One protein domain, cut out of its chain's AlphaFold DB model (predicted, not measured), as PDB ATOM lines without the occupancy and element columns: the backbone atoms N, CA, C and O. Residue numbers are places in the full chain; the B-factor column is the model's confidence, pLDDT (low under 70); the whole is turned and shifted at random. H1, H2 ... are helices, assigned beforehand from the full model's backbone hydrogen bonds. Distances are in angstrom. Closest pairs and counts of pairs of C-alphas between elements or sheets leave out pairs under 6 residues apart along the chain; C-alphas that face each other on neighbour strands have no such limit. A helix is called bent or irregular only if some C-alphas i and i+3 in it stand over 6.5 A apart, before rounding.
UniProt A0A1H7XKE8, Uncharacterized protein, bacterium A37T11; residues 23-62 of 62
ATOM      1  N   ASP A  23     -59.175  62.235  83.463       73.94
ATOM      2  CA  ASP A  23     -58.687  63.606  83.297       73.94
ATOM      3  C   ASP A  23     -57.531  63.664  82.290       73.94
ATOM      4  O   ASP A  23     -56.697  64.558  82.320       73.94
ATOM      5  N   LYS A  24     -57.461  62.707  81.359       78.75
ATOM      6  CA  LYS A  24     -56.455  62.616  80.306       78.75
ATOM      7  C   LYS A  24     -56.444  63.876  79.447       78.75
ATOM      8  O   LYS A  24     -55.371  64.337  79.080       78.75
ATOM      9  N   LEU A  25     -57.619  64.443  79.162       83.56
ATOM     10  CA  LEU A  25     -57.726  65.703  78.423       83.56
ATOM     11  C   LEU A  25     -57.109  66.860  79.214       83.56
ATOM     12  O   LEU A  25     -56.309  67.614  78.674       83.56
ATOM     13  N   ILE A  26     -57.453  66.968  80.499       83.62
ATOM     14  CA  ILE A  26     -56.950  68.024  81.384       83.62
ATOM     15  C   ILE A  26     -55.443  67.870  81.562       83.62
ATOM     16  O   ILE A  26     -54.704  68.830  81.389       83.62
ATOM     17  N   LYS A  27     -54.975  66.650  81.828       84.19
ATOM     18  CA  LYS A  27     -53.558  66.326  81.956       84.19
ATOM     19  C   LYS A  27     -52.783  66.695  80.693       84.19
ATOM     20  O   LYS A  27     -51.766  67.363  80.803       84.19
ATOM     21  N   SER A  28     -53.285  66.320  79.516       83.31
ATOM     22  CA  SER A  28     -52.647  66.659  78.240       83.31
ATOM     23  C   SER A  28     -52.599  68.171  78.013       83.31
ATOM     24  O   SER A  28     -51.558  68.694  77.631       83.31
ATOM     25  N   ALA A  29     -53.698  68.881  78.283       86.38
ATOM     26  CA  ALA A  29     -53.746  70.334  78.150       86.38
ATOM     27  C   ALA A  29     -52.788  71.026  79.133       86.38
ATOM     28  O   ALA A  29     -52.141  72.013  78.789       86.38
ATOM     29  N   MET A  30     -52.666  70.495  80.352       86.19
ATOM     30  CA  MET A  30     -51.726  71.009  81.338       86.19
ATOM     31  C   MET A  30     -50.276  70.742  80.935       86.19
ATOM     32  O   MET A  30     -49.473  71.651  81.060       86.19
ATOM     33  N   GLU A  31     -49.929  69.546  80.451       87.38
ATOM     34  CA  GLU A  31     -48.561  69.217  80.012       87.38
ATOM     35  C   GLU A  31     -48.075  70.163  78.904       87.38
ATOM     36  O   GLU A  31     -46.942  70.640  78.951       87.38
ATOM     37  N   GLU A  32     -48.956  70.508  77.964       85.19
ATOM     38  CA  GLU A  32     -48.666  71.472  76.900       85.19
ATOM     39  C   GLU A  32     -48.509  72.901  77.447       85.19
ATOM     40  O   GLU A  32     -47.515  73.585  77.171       85.19
ATOM     41  N   PHE A  33     -49.447  73.339  78.293       89.94
ATOM     42  CA  PHE A  33     -49.449  74.684  78.869       89.94
ATOM     43  C   PHE A  33     -48.315  74.923  79.878       89.94
ATOM     44  O   PHE A  33     -47.839  76.048  80.028       89.94
ATOM     45  N   PHE A  34     -47.856  73.884  80.578       90.12
ATOM     46  CA  PHE A  34     -46.909  74.033  81.682       90.12
ATOM     47  C   PHE A  34     -45.554  74.580  81.223       90.12
ATOM     48  O   PHE A  34     -44.937  75.354  81.949       90.12
ATOM     49  N   SER A  35     -45.114  74.249  80.003       89.44
ATOM     50  CA  SER A  35     -43.877  74.808  79.431       89.44
ATOM     51  C   SER A  35     -43.941  76.333  79.321       89.44
ATOM     52  O   SER A  35     -43.036  77.046  79.754       89.44
ATOM     53  N   TRP A  36     -45.065  76.837  78.817       90.94
ATOM     54  CA  TRP A  36     -45.352  78.259  78.694       90.94
ATOM     55  C   TRP A  36     -45.462  78.938  80.050       90.94
ATOM     56  O   TRP A  36     -44.913  80.021  80.242       90.94
ATOM     57  N   PHE A  37     -46.124  78.290  81.006       92.00
ATOM     58  CA  PHE A  37     -46.201  78.785  82.374       92.00
ATOM     59  C   PHE A  37     -44.811  78.931  83.012       92.00
ATOM     60  O   PHE A  37     -44.529  79.951  83.637       92.00
ATOM     61  N   LEU A  38     -43.915  77.958  82.818       92.25
ATOM     62  CA  LEU A  38     -42.553  78.025  83.352       92.25
ATOM     63  C   LEU A  38     -41.743  79.164  82.725       92.25
ATOM     64  O   LEU A  38     -41.115  79.916  83.461       92.25
ATOM     65  N   ARG A  39     -41.824  79.353  81.404       92.81
ATOM     66  CA  ARG A  39     -41.192  80.493  80.712       92.81
ATOM     67  C   ARG A  39     -41.754  81.849  81.131       92.81
ATOM     68  O   ARG A  39     -41.047  82.846  81.096       92.81
ATOM     69  N   PHE A  40     -43.025  81.896  81.521       94.19
ATOM     70  CA  PHE A  40     -43.629  83.111  82.056       94.19
ATOM     71  C   PHE A  40     -43.113  83.440  83.464       94.19
ATOM     72  O   PHE A  40     -42.855  84.600  83.769       94.19
ATOM     73  N   MET A  41     -42.968  82.428  84.325       96.06
ATOM     74  CA  MET A  41     -42.531  82.612  85.714       96.06
ATOM     75  C   MET A  41     -41.021  82.836  85.846       96.06
ATOM     76  O   MET A  41     -40.594  83.586  86.724       96.06
ATOM     77  N   TYR A  42     -40.227  82.190  84.993       94.25
ATOM     78  CA  TYR A  42     -38.768  82.233  85.018       94.25
ATOM     79  C   TYR A  42     -38.249  82.802  83.691       94.25
ATOM     80  O   TYR A  42     -38.371  82.136  82.660       94.25
ATOM     81  N   PRO A  43     -37.664  84.015  83.688       92.56
ATOM     82  CA  PRO A  43     -37.108  84.626  82.477       92.56
ATOM     83  C   PRO A  43     -36.008  83.784  81.812       92.56
ATOM     84  O   PRO A  43     -35.800  83.880  80.607       92.56
ATOM     85  N   ASP A  44     -35.324  82.964  82.604       95.81
ATOM     86  CA  ASP A  44     -34.236  82.048  82.262       95.81
ATOM     87  C   ASP A  44     -34.693  80.575  82.225       95.81
ATOM     88  O   ASP A  44     -33.892  79.651  82.344       95.81
ATOM     89  N   ALA A  45     -35.996  80.321  82.044       93.38
ATOM     90  CA  ALA A  45     -36.553  78.967  82.054       93.38
ATOM     91  C   ALA A  45     -35.866  78.001  81.075       93.38
ATOM     92  O   ALA A  45     -35.741  76.822  81.392       93.38
ATOM     93  N   ASP A  46     -35.444  78.479  79.901       92.19
ATOM     94  CA  ASP A  46     -34.790  77.645  78.882       92.19
ATOM     95  C   ASP A  46     -33.361  77.219  79.280       92.19
ATOM     96  O   ASP A  46     -32.861  76.227  78.756       92.19
ATOM     97  N   ASP A  47     -32.735  77.909  80.240       94.44
ATOM     98  CA  ASP A  47     -31.425  77.541  80.794       94.44
ATOM     99  C   ASP A  47     -31.555  76.582  81.993       94.44
ATOM    100  O   ASP A  47     -30.642  75.809  82.293       94.44
ATOM    101  N   ILE A  48     -32.700  76.620  82.683       93.31
ATOM    102  CA  ILE A  48     -32.966  75.841  83.901       93.31
ATOM    103  C   ILE A  48     -33.641  74.499  83.579       93.31
ATOM    104  O   ILE A  48     -33.354  73.486  84.225       93.31
ATOM    105  N   PHE A  49     -34.558  74.478  82.609       91.06
ATOM    106  CA  PHE A  49     -35.403  73.323  82.310       91.06
ATOM    107  C   PHE A  49     -35.137  72.764  80.909       91.06
ATOM    108  O   PHE A  49     -35.160  73.478  79.911       91.06
ATOM    109  N   ASP A  50     -34.982  71.441  80.813       89.00
ATOM    110  CA  ASP A  50     -34.873  70.744  79.529       89.00
ATOM    111  C   ASP A  50     -36.266  70.487  78.924       89.00
ATOM    112  O   ASP A  50     -36.866  69.424  79.106       89.00
ATOM    113  N   PHE A  51     -36.787  71.466  78.180       88.81
ATOM    114  CA  PHE A  51     -38.067  71.333  77.473       88.81
ATOM    115  C   PHE A  51     -38.017  70.378  76.267       88.81
ATOM    116  O   PHE A  51     -39.074  70.005  75.756       88.81
ATOM    117  N   SER A  52     -36.832  69.936  75.815       87.38
ATOM    118  CA  SER A  52     -36.702  69.039  74.650       87.38
ATOM    119  C   SER A  52     -37.307  67.653  74.897       87.38
ATOM    120  O   SER A  52     -37.722  66.967  73.964       87.38
ATOM    121  N   ARG A  53     -37.404  67.258  76.171       85.00
ATOM    122  CA  ARG A  53     -37.963  65.974  76.613       85.00
ATOM    123  C   ARG A  53     -39.475  66.011  76.836       85.00
ATOM    124  O   ARG A  53     -40.069  64.972  77.119       85.00
ATOM    125  N   GLY A  54     -40.094  67.184  76.698       83.56
ATOM    126  CA  GLY A  54     -41.482  67.411  77.079       83.56
ATOM    127  C   GLY A  54     -41.685  67.414  78.598       83.56
ATOM    128  O   GLY A  54     -40.758  67.224  79.384       83.56
ATOM    129  N   ILE A  55     -42.925  67.650  79.018       85.06
ATOM    130  CA  ILE A  55     -43.312  67.725  80.429       85.06
ATOM    131  C   ILE A  55     -44.299  66.600  80.709       85.06
ATOM    132  O   ILE A  55     -45.250  66.405  79.962       85.06
ATOM    133  N   THR A  56     -44.074  65.856  81.790       84.31
ATOM    134  CA  THR A  56     -45.005  64.827  82.263       84.31
ATOM    135  C   THR A  56     -45.505  65.198  83.645       84.31
ATOM    136  O   THR A  56     -44.718  65.341  84.581       84.31
ATOM    137  N   ILE A  57     -46.823  65.311  83.798       81.56
ATOM    138  CA  ILE A  57     -47.423  65.628  85.091       81.56
ATOM    139  C   ILE A  57     -47.746  64.325  85.830       81.56
ATOM    140  O   ILE A  57     -48.578  63.510  85.411       81.56
ATOM    141  N   LEU A  58     -47.094  64.137  86.975       78.19
ATOM    142  CA  LEU A  58     -47.219  62.965  87.846       78.19
ATOM    143  C   LEU A  58     -48.325  63.134  88.905       78.19
ATOM    144  O   LEU A  58     -48.095  62.819  90.069       78.19
ATOM    145  N   ILE A  59     -49.496  63.679  88.541       72.94
ATOM    146  CA  ILE A  59     -50.566  63.976  89.517       72.94
ATOM    147  C   ILE A  59     -50.819  62.750  90.408       72.94
ATOM    148  O   ILE A  59     -51.030  61.642  89.908       72.94
ATOM    149  N   ILE A  60     -50.800  62.965  91.727       58.97
ATOM    150  CA  ILE A  60     -51.176  61.967  92.730       58.97
ATOM    151  C   ILE A  60     -52.611  61.523  92.430       58.97
ATOM    152  O   ILE A  60     -53.518  62.349  92.351       58.97
ATOM    153  N   GLN A  61     -52.813  60.217  92.251       47.97
ATOM    154  CA  GLN A  61     -54.143  59.627  92.117       47.97
ATOM    155  C   GLN A  61     -54.891  59.770  93.450       47.97
ATOM    156  O   GLN A  61     -54.780  58.901  94.310       47.97
ATOM    157  N   ILE A  62     -55.642  60.861  93.622       50.38
ATOM    158  CA  ILE A  62     -56.637  60.992  94.699       50.38
ATOM    159  C   ILE A  62     -57.839  60.079  94.392       50.38
ATOM    160  O   ILE A  62     -58.106  59.778  93.199       50.38
TER     161      ILE A  62
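This is residues 23 to 62 of the 62 residues of an uncharacterized protein of bacterium A37T11 (UniProt A0A1H7XKE8). A long, kinked helix, H1, makes one side of an elongated hairpin-like shape, and the small helix H2 forms a corner at its far end. From there residues 49 to 62, with no named element, fold back toward the end where H1 begins. The printed part has 40 residues with two named helices, H1 then H2 along the chain, and no named strand; the class is all helix. It is only just loose, close to compact, with a radius of gyration of the C-alphas of 11.2 A, and spans 32 by 17 by 16 A.

H1, residues 24 to 41, has a kink of 39 degrees near residue 35. It is neither bent nor irregular, but only just: C-alphas 32 and 35 are 6.4 A apart. H2, residues 45 to 48, follows by a tight link of 3 residues. H1 and H2 only just touch, and only at the corner by their link, with 3 pairs of C-alphas within 8 A; H1 touches with residues 38 to 39 alone. Their closest C-alphas are those of Arg 39 and Ala 45, 5.1 A apart. In H1, 12 of 14 O i to N i+4 pairs are within hydrogen-bond range; H2 is too short for such a pair.

H1 measures 25.0 A from C-alpha 24 at (-56.455, 62.616, 80.306) to C-alpha 41 at (-42.531, 82.612, 85.714). H2 measures 5.1 A and ends with C-alpha 48 at (-32.966, 75.841, 83.901).

The two C-alphas farthest apart are those of Asp 47 and Ile 62, 33.2 A. The first and last printed C-alphas, Asp 23 and Ile 62, are 11.9 A apart. The printed part has no cut and ends at the chain's last residue. Its mean pLDDT is 85.0, and residues 60 to 62 are under 70.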